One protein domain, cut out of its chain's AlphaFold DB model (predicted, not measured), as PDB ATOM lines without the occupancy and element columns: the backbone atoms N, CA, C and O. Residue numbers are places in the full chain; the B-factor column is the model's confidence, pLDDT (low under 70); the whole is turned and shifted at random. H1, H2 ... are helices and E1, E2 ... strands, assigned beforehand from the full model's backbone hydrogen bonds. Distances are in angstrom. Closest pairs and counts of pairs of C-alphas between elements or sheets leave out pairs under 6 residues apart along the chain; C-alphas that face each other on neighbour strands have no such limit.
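Overview. This is residues 279 to 419 of the 666 residues of an uncharacterized protein of Candidatus Riflebacteria bacterium (UniProt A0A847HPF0). Two twisted sheets stand partly face to face as a sandwich, the larger made of E4, E3, E6, E7 and E8, the smaller of E1, E2 and E5, with their strands crossed. At one end two helices, H1 and H2, meet at a corner; H2 packs on E7, and H1 lies farthest from the middle. The printed part has 141 residues, with named elements in the order E1 E2 E3 E4 E5 E6 E7 H1 H2 E8, a mixed class of helices and strands. The larger sheet runs E4 E3 E6 E7 E8 and is mixed; the smaller runs E1 E2 E5 and is antiparallel. The whole is compact, with a radius of gyration of the C-alphas of 16.0 A and spans of 47 by 33 by 28 A.

Along the chain. E1 is residues 284 to 290, 16.6 A long, beginning at C-alpha 284 (242.990, 305.929, 282.889). E2 is residues 293 to 299, 19.4 A. E3, residues 305 to 312, spans 23.8 A, and E4, residues 315 to 321, 18.1 A. E5 is residues 326 to 332, 18.4 A. E6, residues 343 to 351, spans 25.9 A, and E7, residues 354 to 362, 26.6 A. H1 is residues 371 to 383, 18.8 A; H2 is residues 387 to 396, 14.1 A. E8, residues 412 to 415, spans 9.7 A and ends at C-alpha 415 (249.698, 313.377, 278.771).

Arrangement. The larger sheet is twisted, with E4 and E8 as edge strands. E6 and E7 form a hairpin, with N 347 and O 358 2.9 A apart. E3 is antiparallel to E6, N 309 to O 346 at 2.8 A, and forms a hairpin with E4, N 310 to O 318 at 2.9 A. E8 is parallel to E7, N 413 to O 355 at 2.8 A; E7, H1, H2 and E8 make a strand-helix-strand unit, two parallel strands joined through helices, with a right-handed crossover. In the smaller sheet, E1 and E2 form a hairpin, N 288 to O 295 at 2.8 A, and E5 is antiparallel to E2, N 329 to O 296 at 2.9 A. The sheets' facing parts are 10.2 A apart centre to centre, their strands at 39 degrees. H2 is on the larger sheet; the closest C-alphas of H2 and E7, Ala 393 and Thr 361, are 4.9 A apart. H1 touches H2 with residues 376 to 381 alone, closest C-alphas Asp 380 and Gly 387 at 4.4 A, at a steep tilt of 57 degrees, opposite ways. In H2 every O i to N i+4 pair is within hydrogen-bond range, in H1 6 of 9.

Size, cuts and confidence. The C-alphas of Gln 369 and Lys 409, the two farthest apart, are 48.6 A apart. The printed part has no cut. The link from H2 to E8, residues 397 to 411, is long. The mean pLDDT of the printed part is 82.1; residues 279 to 281, 398 to 401, 407 to 408 and 416 to 419 are under 70.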
ATOM      1  N   ASP A 279     257.629 307.467 284.542       55.50
ATOM      2  CA  ASP A 279     257.256 308.343 285.656       55.50
ATOM      3  C   ASP A 279     255.872 309.010 285.493       55.50
ATOM      4  O   ASP A 279     255.473 309.819 286.335       55.50
ATOM      5  N   GLN A 280     255.113 308.710 284.427       64.12
ATOM      6  CA  GLN A 280     253.793 309.324 284.235       64.12
ATOM      7  C   GLN A 280     252.714 308.668 285.112       64.12
ATOM      8  O   GLN A 280     252.589 307.442 285.132       64.12
ATOM      9  N   PRO A 281     251.873 309.465 285.801       65.44
ATOM     10  CA  PRO A 281     250.759 308.927 286.568       65.44
ATOM     11  C   PRO A 281     249.747 308.247 285.639       65.44
ATOM     12  O   PRO A 281     249.395 308.774 284.581       65.44
ATOM     13  N   VAL A 282     249.249 307.083 286.055       71.88
ATOM     14  CA  VAL A 282     248.180 306.362 285.355       71.88
ATOM     15  C   VAL A 282     246.874 307.138 285.534       71.88
ATOM     16  O   VAL A 282     246.321 307.193 286.629       71.88
ATOM     17  N   ILE A 283     246.407 307.783 284.461       79.62
ATOM     18  CA  ILE A 283     245.189 308.612 284.488       79.62
ATOM     19  C   ILE A 283     243.944 307.805 284.162       79.62
ATOM     20  O   ILE A 283     242.913 308.035 284.782       79.62
ATOM     21  N   PHE A 284     244.038 306.891 283.200       81.12
ATOM     22  CA  PHE A 284     242.990 305.929 282.889       81.12
ATOM     23  C   PHE A 284     243.404 304.555 283.385       81.12
ATOM     24  O   PHE A 284     244.516 304.110 283.106       81.12
ATOM     25  N   ASP A 285     242.481 303.878 284.052       77.38
ATOM     26  CA  ASP A 285     242.634 302.489 284.454       77.38
ATOM     27  C   ASP A 285     241.345 301.709 284.146       77.38
ATOM     28  O   ASP A 285     240.267 302.294 284.003       77.38
ATOM     29  N   GLU A 286     241.452 300.390 284.009       77.44
ATOM     30  CA  GLU A 286     240.314 299.468 283.836       77.44
ATOM     31  C   GLU A 286     239.331 299.837 282.698       77.44
ATOM     32  O   GLU A 286     238.112 299.712 282.847       77.44
ATOM     33  N   VAL A 287     239.832 300.302 281.547       81.69
ATOM     34  CA  VAL A 287     238.958 300.709 280.434       81.69
ATOM     35  C   VAL A 287     238.372 299.496 279.706       81.69
ATOM     36  O   VAL A 287     239.082 298.773 279.009       81.69
ATOM     37  N   ASN A 288     237.056 299.314 279.810       84.81
ATOM     38  CA  ASN A 288     236.287 298.261 279.150       84.81
ATOM     39  C   ASN A 288     235.237 298.853 278.199       84.81
ATOM     40  O   ASN A 288     234.480 299.757 278.556       84.81
ATOM     41  N   LEU A 289     235.174 298.325 276.974       81.38
ATOM     42  CA  LEU A 289     234.308 298.823 275.900       81.38
ATOM     43  C   LEU A 289     233.221 297.802 275.537       81.38
ATOM     44  O   LEU A 289     233.494 296.776 274.908       81.38
ATOM     45  N   GLU A 290     231.965 298.130 275.836       81.31
ATOM     46  CA  GLU A 290     230.792 297.301 275.545       81.31
ATOM     47  C   GLU A 290     229.825 298.018 274.595       81.31
ATOM     48  O   GLU A 290     228.969 298.763 275.048       81.31
ATOM     49  N   LYS A 291     229.921 297.776 273.277       78.31
ATOM     50  CA  LYS A 291     229.042 298.292 272.193       78.31
ATOM     51  C   LYS A 291     228.671 299.789 272.268       78.31
ATOM     52  O   LYS A 291     229.153 300.572 271.453       78.31
ATOM     53  N   SER A 292     227.768 300.165 273.167       84.12
ATOM     54  CA  SER A 292     227.233 301.513 273.400       84.12
ATOM     55  C   SER A 292     227.669 302.144 274.730       84.12
ATOM     56  O   SER A 292     227.184 303.221 275.073       84.12
ATOM     57  N   THR A 293     228.537 301.473 275.486       87.19
ATOM     58  CA  THR A 293     228.935 301.863 276.839       87.19
ATOM     59  C   THR A 293     230.442 301.709 277.028       87.19
ATOM     60  O   THR A 293     231.028 300.700 276.630       87.19
ATOM     61  N   VAL A 294     231.081 302.704 277.643       88.62
ATOM     62  CA  VAL A 294     232.472 302.615 278.117       88.62
ATOM     63  C   VAL A 294     232.475 302.595 279.638       88.62
ATOM     64  O   VAL A 294     231.910 303.493 280.256       88.62
ATOM     65  N   PHE A 295     233.130 301.609 280.239       89.50
ATOM     66  CA  PHE A 295     233.443 301.587 281.664       89.50
ATOM     67  C   PHE A 295     234.910 301.945 281.839       89.50
ATOM     68  O   PHE A 295     235.753 301.404 281.130       89.50
ATOM     69  N   LEU A 296     235.221 302.867 282.742       90.94
ATOM     70  CA  LEU A 296     236.599 303.264 283.015       90.94
ATOM     71  C   LEU A 296     236.744 303.785 284.438       90.94
ATOM     72  O   LEU A 296     235.801 304.347 285.003       90.94
ATOM     73  N   SER A 297     237.949 303.650 284.969       89.62
ATOM     74  CA  SER A 297     238.425 304.354 286.154       89.62
ATOM     75  C   SER A 297     239.297 305.524 285.703       89.62
ATOM     76  O   SER A 297     240.105 305.377 284.783       89.62
ATOM     77  N   TYR A 298     239.148 306.694 286.327       90.69
ATOM     78  CA  TYR A 298     240.064 307.813 286.097       90.69
ATOM     79  C   TYR A 298     240.554 308.455 287.390       90.69
ATOM     80  O   TYR A 298     239.871 308.413 288.421       90.69
ATOM     81  N   HIS A 299     241.728 309.083 287.314       89.31
ATOM     82  CA  HIS A 299     242.373 309.744 288.442       89.31
ATOM     83  C   HIS A 299     242.868 311.154 288.085       89.31
ATOM     84  O   HIS A 299     243.830 311.320 287.336       89.31
ATOM     85  N   CYS A 300     242.204 312.186 288.619       87.12
ATOM     86  CA  CYS A 300     242.547 313.604 288.424       87.12
ATOM     87  C   CYS A 300     242.412 314.409 289.737       87.12
ATOM     88  O   CYS A 300     241.547 315.288 289.831       87.12
ATOM     89  N   PRO A 301     243.221 314.110 290.769       82.56
ATOM     90  CA  PRO A 301     243.104 314.746 292.080       82.56
ATOM     91  C   PRO A 301     243.375 316.256 292.012       82.56
ATOM     92  O   PRO A 301     244.290 316.704 291.318       82.56
ATOM     93  N   GLY A 302     242.586 317.044 292.746       82.00
ATOM     94  CA  GLY A 302     242.716 318.504 292.817       82.00
ATOM     95  C   GLY A 302     242.305 319.249 291.540       82.00
ATOM     96  O   GLY A 302     242.662 320.416 291.368       82.00
ATOM     97  N   SER A 303     241.587 318.583 290.629       86.06
ATOM     98  CA  SER A 303     241.155 319.166 289.359       86.06
ATOM     99  C   SER A 303     239.857 319.965 289.482       86.06
ATOM    100  O   SER A 303     238.786 319.409 289.748       86.06
ATOM    101  N   LEU A 304     239.924 321.249 289.130       83.06
ATOM    102  CA  LEU A 304     238.807 322.197 289.213       83.06
ATOM    103  C   LEU A 304     237.755 322.003 288.112       83.06
ATOM    104  O   LEU A 304     236.597 322.361 288.296       83.06
ATOM    105  N   TRP A 305     238.141 321.434 286.970       87.19
ATOM    106  CA  TRP A 305     237.248 321.183 285.834       87.19
ATOM    107  C   TRP A 305     237.683 319.930 285.083       87.19
ATOM    108  O   TRP A 305     238.884 319.699 284.973       87.19
ATOM    109  N   ARG A 306     236.731 319.125 284.591       89.75
ATOM    110  CA  ARG A 306     236.967 317.839 283.916       89.75
ATOM    111  C   ARG A 306     235.922 317.600 282.819       89.75
ATOM    112  O   ARG A 306     234.731 317.770 283.069       89.75
ATOM    113  N   GLN A 307     236.351 317.152 281.645       90.88
ATOM    114  CA  GLN A 307     235.482 316.742 280.537       90.88
ATOM    115  C   GLN A 307     235.980 315.448 279.920       90.88
ATOM    116  O   GLN A 307     237.168 315.314 279.625       90.88
ATOM    117  N   ILE A 308     235.063 314.520 279.673       91.81
ATOM    118  CA  ILE A 308     235.370 313.266 278.990       91.81
ATOM    119  C   ILE A 308     234.706 313.217 277.624       91.81
ATOM    120  O   ILE A 308     233.573 313.661 277.464       91.81
ATOM    121  N   GLU A 309     235.408 312.667 276.640       92.31
ATOM    122  CA  GLU A 309     234.954 312.582 275.258       92.31
ATOM    123  C   GLU A 309     235.185 311.175 274.696       92.31
ATOM    124  O   GLU A 309     236.257 310.592 274.877       92.31
ATOM    125  N   VAL A 310     234.207 310.658 273.950       92.38
ATOM    126  CA  VAL A 310     234.336 309.419 273.167       92.38
ATOM    127  C   VAL A 310     234.144 309.752 271.695       92.38
ATOM    128  O   VAL A 310     233.081 310.225 271.288       92.38
ATOM    129  N   TRP A 311     235.168 309.481 270.890       91.12
ATOM    130  CA  TRP A 311     235.212 309.809 269.469       91.12
ATOM    131  C   TRP A 311     235.368 308.567 268.597       91.12
ATOM    132  O   TRP A 311     236.092 307.634 268.947       91.12
ATOM    133  N   GLN A 312     234.761 308.603 267.412       90.50
ATOM    134  CA  GLN A 312     235.000 307.618 266.362       90.50
ATOM    135  C   GLN A 312     234.796 308.244 264.974       90.50
ATOM    136  O   GLN A 312     233.734 308.791 264.676       90.50
ATOM    137  N   ASN A 313     235.814 308.160 264.109       89.94
ATOM    138  CA  ASN A 313     235.770 308.568 262.695       89.94
ATOM    139  C   ASN A 313     235.098 309.936 262.437       89.94
ATOM    140  O   ASN A 313     234.191 310.077 261.612       89.94
ATOM    141  N   GLY A 314     235.549 310.966 263.145       88.88
ATOM    142  CA  GLY A 314     235.078 312.342 263.000       88.88
ATOM    143  C   GLY A 314     233.783 312.648 263.731       88.88
ATOM    144  O   GLY A 314     233.262 313.744 263.556       88.88
ATOM    145  N   ARG A 315     233.238 311.712 264.511       91.31
ATOM    146  CA  ARG A 315     232.004 311.902 265.276       91.31
ATOM    147  C   ARG A 315     232.271 311.827 266.765       91.31
ATOM    148  O   ARG A 315     233.011 310.952 267.216       91.31
ATOM    149  N   ILE A 316     231.621 312.711 267.513       91.25
ATOM    150  CA  ILE A 316     231.580 312.633 268.970       91.25
ATOM    151  C   ILE A 316     230.368 311.789 269.383       91.25
ATOM    152  O   ILE A 316     229.223 312.120 269.073       91.25
ATOM    153  N   HIS A 317     230.623 310.649 270.020       90.81
ATOM    154  CA  HIS A 317     229.581 309.744 270.511       90.81
ATOM    155  C   HIS A 317     229.098 310.150 271.900       90.81
ATOM    156  O   HIS A 317     227.915 310.008 272.208       90.81
ATOM    157  N   TYR A 318     230.012 310.655 272.726       90.44
ATOM    158  CA  TYR A 318     229.728 311.042 274.096       90.44
ATOM    159  C   TYR A 318     230.618 312.210 274.515       90.44
ATOM    160  O   TYR A 318     231.794 312.256 274.154       90.44
ATOM    161  N   THR A 319     230.047 313.131 275.281       90.44
ATOM    162  CA  THR A 319     230.752 314.229 275.941       90.44
ATOM    163  C   THR A 319     229.993 314.601 277.205       90.44
ATOM    164  O   THR A 319     228.768 314.720 277.163       90.44
ATOM    165  N   SER A 320     230.700 314.695 278.330       87.81
ATOM    166  CA  SER A 320     230.103 315.031 279.622       87.81
ATOM    167  C   SER A 320     231.126 315.654 280.555       87.81
ATOM    168  O   SER A 320     232.298 315.258 280.583       87.81
ATOM    169  N   ASP A 321     230.628 316.560 281.384       88.38
ATOM    170  CA  ASP A 321     231.291 317.023 282.587       88.38
ATOM    171  C   ASP A 321     231.387 315.880 283.603       88.38
ATOM    172  O   ASP A 321     230.436 315.124 283.821       88.38
ATOM    173  N   LEU A 322     232.560 315.739 284.214       87.44
ATOM    174  CA  LEU A 322     232.779 314.784 285.293       87.44
ATOM    175  C   LEU A 322     232.705 315.516 286.630       87.44
ATOM    176  O   LEU A 322     233.406 316.502 286.836       87.44
ATOM    177  N   GLN A 323     231.882 315.012 287.551       83.88
ATOM    178  CA  GLN A 323     231.596 315.679 288.826       83.88
ATOM    179  C   GLN A 323     232.593 315.301 289.933       83.88
ATOM    180  O   GLN A 323     233.054 316.166 290.672       83.88
ATOM    181  N   ILE A 324     233.083 314.057 289.959       86.69
ATOM    182  CA  ILE A 324     234.069 313.571 290.950       86.69
ATOM    183  C   ILE A 324     235.518 313.642 290.441       86.69
ATOM    184  O   ILE A 324     235.777 313.411 289.261       86.69
ATOM    185  N   GLU A 325     236.484 313.989 291.289       84.69
ATOM    186  CA  GLU A 325     237.890 314.147 290.862       84.69
ATOM    187  C   GLU A 325     238.533 312.831 290.417       84.69
ATOM    188  O   GLU A 325     239.444 312.819 289.592       84.69
ATOM    189  N   SER A 326     238.089 311.708 290.975       87.69
ATOM    190  CA  SER A 326     238.576 310.369 290.648       87.69
ATOM    191  C   SER A 326     237.500 309.334 290.943       87.69
ATOM    192  O   SER A 326     236.748 309.486 291.907       87.69
ATOM    193  N   GLY A 327     237.437 308.277 290.138       88.44
ATOM    194  CA  GLY A 327     236.508 307.174 290.360       88.44
ATOM    195  C   GLY A 327     236.172 306.391 289.099       88.44
ATOM    196  O   GLY A 327     236.718 306.635 288.024       88.44
ATOM    197  N   ARG A 328     235.251 305.439 289.256       89.12
ATOM    198  CA  ARG A 328     234.693 304.630 288.168       89.12
ATOM    199  C   ARG A 328     233.478 305.316 287.563       89.12
ATOM    200  O   ARG A 328     232.580 305.734 288.295       89.12
ATOM    201  N   VAL A 329     233.420 305.382 286.237       90.38
ATOM    202  CA  VAL A 329     232.280 305.926 285.489       90.38
ATOM    203  C   VAL A 329     231.853 304.995 284.363       90.38
ATOM    204  O   VAL A 329     232.642 304.211 283.836       90.38
ATOM    205  N   SER A 330     230.574 305.097 284.004       90.44
ATOM    206  CA  SER A 330     229.973 304.407 282.868       90.44
ATOM    207  C   SER A 330     229.425 305.441 281.890       90.44
ATOM    208  O   SER A 330     228.551 306.236 282.238       90.44
ATOM    209  N   LEU A 331     229.957 305.451 280.671       90.38
ATOM    210  CA  LEU A 331     229.609 306.404 279.620       90.38
ATOM    211  C   LEU A 331     228.730 305.705 278.586       90.38
ATOM    212  O   LEU A 331     229.241 304.985 277.732       90.38
ATOM    213  N   SER A 332     227.416 305.899 278.668       89.19
ATOM    214  CA  SER A 332     226.450 305.292 277.743       89.19
ATOM    215  C   SER A 332     226.017 306.278 276.657       89.19
ATOM    216  O   SER A 332     225.680 307.426 276.951       89.19
ATOM    217  N   PHE A 333     225.976 305.839 275.399       87.69
ATOM    218  CA  PHE A 333     225.590 306.666 274.251       87.69
ATOM    219  C   PHE A 333     224.674 305.915 273.273       87.69
ATOM    220  O   PHE A 333     224.631 304.691 273.223       87.69
ATOM    221  N   LYS A 334     223.889 306.663 272.486       85.12
ATOM    222  CA  LYS A 334     222.756 306.109 271.714       85.12
ATOM    223  C   LYS A 334     223.156 305.254 270.511       85.12
ATOM    224  O   LYS A 334     222.403 304.369 270.118       85.12
ATOM    225  N   SER A 335     224.282 305.561 269.873       84.00
ATOM    226  CA  SER A 335     224.713 304.891 268.642       84.00
ATOM    227  C   SER A 335     225.867 303.939 268.934       84.00
ATOM    228  O   SER A 335     226.867 304.400 269.481       84.00
ATOM    229  N   PRO A 336     225.773 302.654 268.555       85.00
ATOM    230  CA  PRO A 336     226.839 301.698 268.824       85.00
ATOM    231  C   PRO A 336     228.141 302.125 268.140       85.00
ATOM    232  O   PRO A 336     228.119 302.705 267.049       85.00
ATOM    233  N   LEU A 337     229.267 301.824 268.786       87.12
ATOM    234  CA  LEU A 337     230.584 301.968 268.175       87.12
ATOM    235  C   LEU A 337     230.726 300.952 267.041       87.12
ATOM    236  O   LEU A 337     230.303 299.801 267.153       87.12
ATOM    237  N   LEU A 338     231.325 301.399 265.947       86.81
ATOM    238  CA  LEU A 338     231.627 300.568 264.794       86.81
ATOM    239  C   LEU A 338     232.859 299.708 265.082       86.81
ATOM    240  O   LEU A 338     233.838 300.184 265.656       86.81
ATOM    241  N   GLU A 339     232.813 298.450 264.663       85.44
ATOM    242  CA  GLU A 339     233.992 297.584 264.635       85.44
ATOM    243  C   GLU A 339     234.949 298.031 263.519       85.44
ATOM    244  O   GLU A 339     234.546 298.743 262.594       85.44
ATOM    245  N   ASP A 340     236.221 297.644 263.611       85.00
ATOM    246  CA  ASP A 340     237.281 297.959 262.634       85.00
ATOM    247  C   ASP A 340     237.572 299.452 262.440       85.00
ATOM    248  O   ASP A 340     238.222 299.858 261.474       85.00
ATOM    249  N   ILE A 341     237.101 300.290 263.364       88.06
ATOM    250  CA  ILE A 341     237.330 301.730 263.348       88.06
ATOM    251  C   ILE A 341     237.901 302.159 264.704       88.06
ATOM    252  O   ILE A 341     237.326 301.814 265.740       88.06
ATOM    253  N   PRO A 342     238.993 302.947 264.725       89.06
ATOM    254  CA  PRO A 342     239.618 303.394 265.963       89.06
ATOM    255  C   PRO A 342     238.652 304.223 266.814       89.06
ATOM    256  O   PRO A 342     237.986 305.133 266.315       89.06
ATOM    257  N   ILE A 343     238.611 303.920 268.104       89.44
ATOM    258  CA  ILE A 343     237.847 304.643 269.120       89.44
ATOM    259  C   ILE A 343     238.842 305.462 269.930       89.44
ATOM    260  O   ILE A 343     239.847 304.927 270.393       89.44
ATOM    261  N   LYS A 344     238.572 306.751 270.118       89.00
ATOM    262  CA  LYS A 344     239.441 307.643 270.889       89.00
ATOM    263  C   LYS A 344     238.707 308.138 272.117       89.00
ATOM    264  O   LYS A 344     237.674 308.798 272.007       89.00
ATOM    265  N   LEU A 345     239.261 307.820 273.272       89.56
ATOM    266  CA  LEU A 345     238.836 308.326 274.561       89.56
ATOM    267  C   LEU A 345     239.724 309.514 274.919       89.56
ATOM    268  O   LEU A 345     240.949 309.401 274.852       89.56
ATOM    269  N   LYS A 346     239.124 310.642 275.292       89.69
ATOM    270  CA  LYS A 346     239.868 311.815 275.750       89.69
ATOM    271  C   LYS A 346     239.344 312.303 277.083       89.69
ATOM    272  O   LYS A 346     238.137 312.425 277.255       89.69
ATOM    273  N   LEU A 347     240.255 312.624 277.991       90.12
ATOM    274  CA  LEU A 347     239.958 313.282 279.253       90.12
ATOM    275  C   LEU A 347     240.705 314.604 279.305       90.12
ATOM    276  O   LEU A 347     241.933 314.651 279.236       90.12
ATOM    277  N   TRP A 348     239.941 315.674 279.425       89.69
ATOM    278  CA  TRP A 348     240.428 317.019 279.638       89.69
ATOM    279  C   TRP A 348     240.230 317.365 281.097       89.69
ATOM    280  O   TRP A 348     239.159 317.106 281.644       89.69
ATOM    281  N   TYR A 349     241.229 317.963 281.727       88.81
ATOM    282  CA  TYR A 349     241.082 318.419 283.099       88.81
ATOM    283  C   TYR A 349     241.984 319.615 283.399       88.81
ATOM    284  O   TYR A 349     243.030 319.787 282.778       88.81
ATOM    285  N   LEU A 350     241.549 320.484 284.310       87.00
ATOM    286  CA  LEU A 350     242.256 321.705 284.694       87.00
ATOM    287  C   LEU A 350     242.796 321.555 286.117       87.00
ATOM    288  O   LEU A 350     242.019 321.524 287.074       87.00
ATOM    289  N   ASP A 351     244.120 321.492 286.242       83.62
ATOM    290  CA  ASP A 351     244.830 321.470 287.523       83.62
ATOM    291  C   ASP A 351     245.566 322.801 287.781       83.62
ATOM    292  O   ASP A 351     245.507 323.741 286.983       83.62
ATOM    293  N   GLN A 352     246.283 322.894 288.905       79.62
ATOM    294  CA  GLN A 352     247.068 324.083 289.273       79.62
ATOM    295  C   GLN A 352     248.173 324.434 288.256       79.62
ATOM    296  O   GLN A 352     248.623 325.576 288.198       79.62
ATOM    297  N   ASN A 353     248.619 323.462 287.458       77.50
ATOM    298  CA  ASN A 353     249.667 323.613 286.454       77.50
ATOM    299  C   ASN A 353     249.115 323.934 285.058       77.50
ATOM    300  O   ASN A 353     249.915 324.145 284.143       77.50
ATOM    301  N   GLY A 354     247.793 323.960 284.881       81.38
ATOM    302  CA  GLY A 354     247.113 324.318 283.641       81.38
ATOM    303  C   GLY A 354     246.233 323.204 283.076       81.38
ATOM    304  O   GLY A 354     245.765 322.315 283.785       81.38
ATOM    305  N   LEU A 355     245.952 323.285 281.775       85.38
ATOM    306  CA  LEU A 355     245.060 322.351 281.092       85.38
ATOM    307  C   LEU A 355     245.817 321.073 280.734       85.38
ATOM    308  O   LEU A 355     246.841 321.105 280.046       85.38
ATOM    309  N   LYS A 356     245.294 319.939 281.177       86.69
ATOM    310  CA  LYS A 356     245.825 318.608 280.914       86.69
ATOM    311  C   LYS A 356     244.887 317.847 279.995       86.69
ATOM    312  O   LYS A 356     243.666 317.948 280.112       86.69
ATOM    313  N   ILE A 357     245.468 317.098 279.067       85.81
ATOM    314  CA  ILE A 357     244.724 316.318 278.080       85.81
ATOM    315  C   ILE A 357     245.326 314.923 278.047       85.81
ATOM    316  O   ILE A 357     246.506 314.779 277.742       85.81
ATOM    317  N   CYS A 358     244.525 313.909 278.340       85.88
ATOM    318  CA  CYS A 358     244.893 312.508 278.192       85.88
ATOM    319  C   CYS A 358     244.095 311.909 277.027       85.88
ATOM    320  O   CYS A 358     242.875 312.070 276.983       85.88
ATOM    321  N   GLU A 359     244.760 311.246 276.077       83.12
ATOM    322  CA  GLU A 359     244.114 310.520 274.973       83.12
ATOM    323  C   GLU A 359     244.529 309.050 275.012       83.12
ATOM    324  O   GLU A 359     245.715 308.731 275.070       83.12
ATOM    325  N   GLN A 360     243.545 308.161 274.896       84.25
ATOM    326  CA  GLN A 360     243.763 306.733 274.715       84.25
ATOM    327  C   GLN A 360     242.999 306.252 273.483       84.25
ATOM    328  O   GLN A 360     241.816 306.552 273.304       84.25
ATOM    329  N   THR A 361     243.686 305.518 272.607       85.88
ATOM    330  CA  THR A 361     243.090 304.957 271.390       85.88
ATOM    331  C   THR A 361     242.884 303.460 271.547       85.88
ATOM    332  O   THR A 361     243.790 302.740 271.960       85.88
ATOM    333  N   PHE A 362     241.702 302.993 271.167       84.62
ATOM    334  CA  PHE A 362     241.311 301.594 271.171       84.62
ATOM    335  C   PHE A 362     240.952 301.152 269.760       84.62
ATOM    336  O   PHE A 362     240.406 301.917 268.965       84.62
ATOM    337  N   TYR A 363     241.223 299.889 269.457       84.62
ATOM    338  CA  TYR A 363     240.830 299.271 268.201       84.62
ATOM    339  C   TYR A 363     240.197 297.918 268.491       84.62
ATOM    340  O   TYR A 363     240.829 297.041 269.082       84.62
ATOM    341  N   ARG A 364     238.940 297.759 268.080       79.94
ATOM    342  CA  ARG A 364     238.201 296.505 268.204       79.94
ATOM    343  C   ARG A 364     238.100 295.875 266.825       79.94
ATOM    344  O   ARG A 364     237.331 296.350 265.991       79.94
ATOM    345  N   ALA A 365     238.877 294.819 266.609       74.88
ATOM    346  CA  ALA A 365     238.747 294.001 265.414       74.88
ATOM    347  C   ALA A 365     237.379 293.308 265.428       74.88
ATOM    348  O   ALA A 365     237.030 292.641 266.405       74.88
ATOM    349  N   GLY A 366     236.622 293.477 264.356       71.81
ATOM    350  CA  GLY A 366     235.351 292.815 264.148       71.81
ATOM    351  C   GLY A 366     235.501 291.329 263.849       71.81
ATOM    352  O   GLY A 366     236.602 290.788 263.670       71.81
ATOM    353  N   GLU A 367     234.359 290.651 263.782       73.19
ATOM    354  CA  GLU A 367     234.302 289.221 263.456       73.19
ATOM    355  C   GLU A 367     234.741 288.944 262.009       73.19
ATOM    356  O   GLU A 367     235.330 287.899 261.716       73.19
ATOM    357  N   GLN A 368     234.521 289.904 261.104       76.38
ATOM    358  CA  GLN A 368     234.949 289.797 259.713       76.38
ATOM    359  C   GLN A 368     236.477 289.899 259.590       76.38
ATOM    360  O   GLN A 368     237.125 290.848 260.041       76.38
ATOM    361  N   GLN A 369     237.075 288.900 258.939       76.94
ATOM    362  CA  GLN A 369     238.505 288.882 258.658       76.94
ATOM    363  C   GLN A 369     238.817 289.780 257.460       76.94
ATOM    364  O   GLN A 369     238.810 289.334 256.315       76.94
ATOM    365  N   ASN A 370     239.105 291.050 257.730       82.44
ATOM    366  CA  ASN A 370     239.735 291.933 256.753       82.44
ATOM    367  C   ASN A 370     241.283 291.850 256.872       82.44
ATOM    368  O   ASN A 370     241.799 291.437 257.921       82.44
ATOM    369  N   PRO A 371     242.050 292.221 255.830       84.44
ATOM    370  CA  PRO A 371     243.515 292.123 255.843       84.44
ATOM    371  C   PRO A 371     244.193 292.867 257.004       84.44
ATOM    372  O   PRO A 371     245.187 292.387 257.546       84.44
ATOM    373  N   ILE A 372     243.632 293.998 257.435       86.25
ATOM    374  CA  ILE A 372     244.165 294.839 258.518       86.25
ATOM    375  C   ILE A 372     243.918 294.190 259.887       86.25
ATOM    376  O   ILE A 372     244.802 294.167 260.739       86.25
ATOM    377  N   ASN A 373     242.755 293.572 260.089       85.00
ATOM    378  CA  ASN A 373     242.443 292.787 261.279       85.00
ATOM    379  C   ASN A 373     243.365 291.582 261.392       85.00
ATOM    380  O   ASN A 373     243.851 291.280 262.477       85.00
ATOM    381  N   LEU A 374     243.621 290.893 260.276       85.62
ATOM    382  CA  LEU A 374     244.578 289.790 260.236       85.62
ATOM    383  C   LEU A 374     246.003 290.271 260.525       85.62
ATOM    384  O   LEU A 374     246.754 289.559 261.188       85.62
ATOM    385  N   PHE A 375     246.363 291.474 260.073       87.25
ATOM    386  CA  PHE A 375     247.639 292.106 260.392       87.25
ATOM    387  C   PHE A 375     247.772 292.363 261.896       87.25
ATOM    388  O   PHE A 375     248.707 291.859 262.506       87.25
ATOM    389  N   PHE A 376     246.806 293.039 262.526       87.75
ATOM    390  CA  PHE A 376     246.853 293.265 263.974       87.75
ATOM    391  C   PHE A 376     246.800 291.961 264.773       87.75
ATOM    392  O   PHE A 376     247.586 291.798 265.695       87.75
ATOM    393  N   LYS A 377     245.964 290.984 264.398       86.25
ATOM    394  CA  LYS A 377     245.932 289.661 265.057       86.25
ATOM    395  C   LYS A 377     247.256 288.904 264.929       86.25
ATOM    396  O   LYS A 377     247.609 288.117 265.800       86.25
ATOM    397  N   ALA A 378     248.013 289.120 263.853       86.44
ATOM    398  CA  ALA A 378     249.338 288.525 263.715       86.44
ATOM    399  C   ALA A 378     250.363 289.134 264.690       86.44
ATOM    400  O   ALA A 378     251.393 288.502 264.926       86.44
ATOM    401  N   ALA A 379     250.073 290.304 265.274       87.12
ATOM    402  CA  ALA A 379     250.943 290.984 266.224       87.12
ATOM    403  C   ALA A 379     251.152 290.226 267.532       87.12
ATOM    404  O   ALA A 379     252.258 290.226 268.069       87.12
ATOM    405  N   ASP A 380     250.129 289.501 267.983       85.81
ATOM    406  CA  ASP A 380     250.199 288.698 269.209       85.81
ATOM    407  C   ASP A 380     251.304 287.626 269.134       85.81
ATOM    408  O   ASP A 380     251.888 287.243 270.142       85.81
ATOM    409  N   ARG A 381     251.670 287.171 267.924       83.81
ATOM    410  CA  ARG A 381     252.727 286.161 267.744       83.81
ATOM    411  C   ARG A 381     254.121 286.656 268.128       83.81
ATOM    412  O   ARG A 381     254.967 285.824 268.447       83.81
ATOM    413  N   PHE A 382     254.370 287.962 268.027       84.31
ATOM    414  CA  PHE A 382     255.707 288.543 268.186       84.31
ATOM    415  C   PHE A 382     255.795 289.629 269.266       84.31
ATOM    416  O   PHE A 382     256.902 290.045 269.579       84.31
ATOM    417  N   LEU A 383     254.672 290.109 269.807       84.75
ATOM    418  CA  LEU A 383     254.626 291.038 270.949       84.75
ATOM    419  C   LEU A 383     254.065 290.383 272.224       84.75
ATOM    420  O   LEU A 383     253.923 291.062 273.239       84.75
ATOM    421  N   GLY A 384     253.715 289.095 272.168       83.75
ATOM    422  CA  GLY A 384     253.016 288.386 273.238       83.75
ATOM    423  C   GLY A 384     251.516 288.694 273.311       83.75
ATOM    424  O   GLY A 384     250.947 289.375 272.452       83.75
ATOM    425  N   ASP A 385     250.871 288.171 274.354       82.25
ATOM    426  CA  ASP A 385     249.432 288.321 274.578       82.25
ATOM    427  C   ASP A 385     249.042 289.804 274.723       82.25
ATOM    428  O   ASP A 385     249.592 290.536 275.546       82.25
ATOM    429  N   GLY A 386     248.084 290.264 273.908       81.31
ATOM    430  CA  GLY A 386     247.685 291.680 273.847       81.31
ATOM    431  C   GLY A 386     248.565 292.545 272.934       81.31
ATOM    432  O   GLY A 386     248.396 293.765 272.874       81.31
ATOM    433  N   GLY A 387     249.483 291.942 272.179       83.62
ATOM    434  CA  GLY A 387     250.298 292.620 271.175       83.62
ATOM    435  C   GLY A 387     249.483 293.349 270.103       83.62
ATOM    436  O   GLY A 387     249.835 294.458 269.695       83.62
ATOM    437  N   SER A 388     248.370 292.757 269.679       84.00
ATOM    438  CA  SER A 388     247.425 293.299 268.696       84.00
ATOM    439  C   SER A 388     246.793 294.608 269.155       84.00
ATOM    440  O   SER A 388     246.818 295.603 268.424       84.00
ATOM    441  N   THR A 389     246.273 294.637 270.382       82.12
ATOM    442  CA  THR A 389     245.658 295.828 270.975       82.12
ATOM    443  C   THR A 389     246.703 296.908 271.223       82.12
ATOM    444  O   THR A 389     246.466 298.067 270.882       82.12
ATOM    445  N   LEU A 390     247.887 296.531 271.714       81.56
ATOM    446  CA  LEU A 390     249.006 297.446 271.927       81.56
ATOM    447  C   LEU A 390     249.474 298.094 270.616       81.56
ATOM    448  O   LEU A 390     249.623 299.317 270.547       81.56
ATOM    449  N   GLN A 391     249.697 297.300 269.565       85.62
ATOM    450  CA  GLN A 391     250.151 297.801 268.269       85.62
ATOM    451  C   GLN A 391     249.106 298.720 267.627       85.62
ATOM    452  O   GLN A 391     249.465 299.772 267.092       85.62
ATOM    453  N   ALA A 392     247.823 298.362 267.704       84.50
ATOM    454  CA  ALA A 392     246.742 299.174 267.157       84.50
ATOM    455  C   ALA A 392     246.570 300.497 267.915       84.50
ATOM    456  O   ALA A 392     246.509 301.555 267.283       84.50
ATOM    457  N   ALA A 393     246.571 300.460 269.252       78.88
ATOM    458  CA  ALA A 393     246.490 301.652 270.095       78.88
ATOM    459  C   ALA A 393     247.610 302.652 269.772       78.88
ATOM    460  O   ALA A 393     247.355 303.847 269.635       78.88
ATOM    461  N   ARG A 394     248.836 302.156 269.565       79.50
ATOM    462  CA  ARG A 394     249.998 302.975 269.184       79.50
ATOM    463  C   ARG A 394     249.889 303.547 267.782       79.50
ATOM    464  O   ARG A 394     250.088 304.739 267.582       79.50
ATOM    465  N   ALA A 395     249.598 302.695 266.802       83.00
ATOM    466  CA  ALA A 395     249.551 303.101 265.404       83.00
ATOM    467  C   ALA A 395     248.482 304.174 265.159       83.00
ATOM    468  O   ALA A 395     248.695 305.103 264.377       83.00
ATOM    469  N   LEU A 396     247.331 304.038 265.814       85.81
ATOM    470  CA  LEU A 396     246.139 304.838 265.546       85.81
ATOM    471  C   LEU A 396     245.999 306.052 266.481       85.81
ATOM    472  O   LEU A 396     245.093 306.868 266.284       85.81
ATOM    473  N   ALA A 397     246.909 306.209 267.448       77.62
ATOM    474  CA  ALA A 397     246.983 307.392 268.295       77.62
ATOM    475  C   ALA A 397     247.176 308.672 267.460       77.62
ATOM    476  O   ALA A 397     247.905 308.694 266.463       77.62
ATOM    477  N   GLY A 398     246.481 309.745 267.854       68.62
ATOM    478  CA  GLY A 398     246.617 311.077 267.259       68.62
ATOM    479  C   GLY A 398     247.187 312.089 268.251       68.62
ATOM    480  O   GLY A 398     247.561 311.753 269.364       68.62
ATOM    481  N   LYS A 399     247.253 313.363 267.845       60.19
ATOM    482  CA  LYS A 399     247.840 314.432 268.672       60.19
ATOM    483  C   LYS A 399     246.919 315.002 269.765       60.19
ATOM    484  O   LYS A 399     247.367 315.909 270.455       60.19
ATOM    485  N   GLY A 400     245.688 314.514 269.939       59.00
ATOM    486  CA  GLY A 400     244.749 314.865 271.025       59.00
ATOM    487  C   GLY A 400     244.216 316.290 271.083       59.00
ATOM    488  O   GLY A 400     243.006 316.488 271.186       59.00
ATOM    489  N   PHE A 401     245.087 317.280 270.971       63.38
ATOM    490  CA  PHE A 401     244.788 318.698 271.024       63.38
ATOM    491  C   PHE A 401     244.667 319.286 269.615       63.38
ATOM    492  O   PHE A 401     245.521 319.033 268.761       63.38
ATOM    493  N   PHE A 402     243.612 320.070 269.370       70.31
ATOM    494  CA  PHE A 402     243.379 320.680 268.062       70.31
ATOM    495  C   PHE A 402     243.941 322.103 267.986       70.31
ATOM    496  O   PHE A 402     244.816 322.357 267.159       70.31
ATOM    497  N   ALA A 403     243.455 323.017 268.831       71.88
ATOM    498  CA  ALA A 403     243.903 324.411 268.876       71.88
ATOM    499  C   ALA A 403     243.336 325.167 270.095       71.88
ATOM    500  O   ALA A 403     242.300 324.783 270.643       71.88
ATOM    501  N   ASP A 404     243.977 326.284 270.451       78.38
ATOM    502  CA  ASP A 404     243.484 327.292 271.399       78.38
ATOM    503  C   ASP A 404     243.648 328.724 270.848       78.38
ATOM    504  O   ASP A 404     244.381 328.950 269.882       78.38
ATOM    505  N   ASN A 405     242.939 329.695 271.434       73.25
ATOM    506  CA  ASN A 405     243.004 331.113 271.039       73.25
ATOM    507  C   ASN A 405     244.048 331.946 271.818       73.25
ATOM    508  O   ASN A 405     244.164 333.150 271.567       73.25
ATOM    509  N   GLN A 406     244.798 331.360 272.756       71.50
ATOM    510  CA  GLN A 406     245.699 332.076 273.668       71.50
ATOM    511  C   GLN A 406     247.022 331.326 273.886       71.50
ATOM    512  O   GLN A 406     247.425 331.049 275.023       71.50
ATOM    513  N   ALA A 407     247.723 331.060 272.781       64.75
ATOM    514  CA  ALA A 407     248.986 330.333 272.792       64.75
ATOM    515  C   ALA A 407     249.964 330.918 273.829       64.75
ATOM    516  O   ALA A 407     250.334 332.092 273.769       64.75
ATOM    517  N   GLY A 408     250.368 330.086 274.793       62.47
ATOM    518  CA  GLY A 408     251.355 330.426 275.822       62.47
ATOM    519  C   GLY A 408     250.823 331.128 277.078       62.47
ATOM    520  O   GLY A 408     251.602 331.303 278.010       62.47
ATOM    521  N   LYS A 409     249.534 331.498 277.156       70.06
ATOM    522  CA  LYS A 409     248.948 332.067 278.391       70.06
ATOM    523  C   LYS A 409     248.505 330.999 279.387       70.06
ATOM    524  O   LYS A 409     248.696 331.156 280.587       70.06
ATOM    525  N   VAL A 410     247.944 329.905 278.881       73.31
ATOM    526  CA  VAL A 410     247.582 328.724 279.671       73.31
ATOM    527  C   VAL A 410     248.552 327.617 279.301       73.31
ATOM    528  O   VAL A 410     248.718 327.298 278.123       73.31
ATOM    529  N   LYS A 411     249.213 327.024 280.297       81.19
ATOM    530  CA  LYS A 411     250.078 325.870 280.058       81.19
ATOM    531  C   LYS A 411     249.196 324.673 279.707       81.19
ATOM    532  O   LYS A 411     248.435 324.195 280.541       81.19
ATOM    533  N   ILE A 412     249.303 324.197 278.471       78.19
ATOM    534  CA  ILE A 412     248.625 322.988 278.001       78.19
ATOM    535  C   ILE A 412     249.644 321.854 278.036       78.19
ATOM    536  O   ILE A 412     250.706 321.958 277.422       78.19
ATOM    537  N   SER A 413     249.357 320.784 278.776       79.06
ATOM    538  CA  SER A 413     250.188 319.574 278.780       79.06
ATOM    539  C   SER A 413     249.384 318.399 278.245       79.06
ATOM    540  O   SER A 413     248.334 318.055 278.782       79.06
ATOM    541  N   LEU A 414     249.897 317.767 277.200       76.62
ATOM    542  CA  LEU A 414     249.326 316.543 276.663       76.62
ATOM    543  C   LEU A 414     250.019 315.360 277.340       76.62
ATOM    544  O   LEU A 414     251.229 315.187 277.208       76.62
ATOM    545  N   ILE A 415     249.247 314.580 278.081       74.00
ATOM    546  CA  ILE A 415     249.698 313.377 278.771       74.00
ATOM    547  C   ILE A 415     249.532 312.244 277.775       74.00
ATOM    548  O   ILE A 415     248.451 311.677 277.600       74.00
ATOM    549  N   LYS A 416     250.606 312.029 277.023       63.09
ATOM    550  CA  LYS A 416     250.697 310.984 276.017       63.09
ATOM    551  C   LYS A 416     251.303 309.749 276.662       63.09
ATOM    552  O   LYS A 416     252.452 309.795 277.080       63.09
ATOM    553  N   SER A 417     250.605 308.623 276.593       53.44
ATOM    554  CA  SER A 417     251.205 307.300 276.814       53.44
ATOM    555  C   SER A 417     252.056 306.839 275.610       53.44
ATOM    556  O   SER A 417     252.092 305.652 275.290       53.44
ATOM    557  N   GLU A 418     252.664 307.771 274.864       54.09
ATOM    558  CA  GLU A 418     253.333 307.490 273.589       54.09
ATOM    559  C   GLU A 418     254.685 306.826 273.811       54.09
ATOM    560  O   GLU A 418     255.702 307.490 273.934       54.09
ATOM    561  N   LEU A 419     254.666 305.502 273.766       50.81
ATOM    562  CA  LEU A 419     255.837 304.667 273.562       50.81
ATOM    563  C   LEU A 419     256.475 304.980 272.198       50.81
ATOM    564  O   LEU A 419     255.761 305.118 271.197       50.81
TER     565      LEU A 419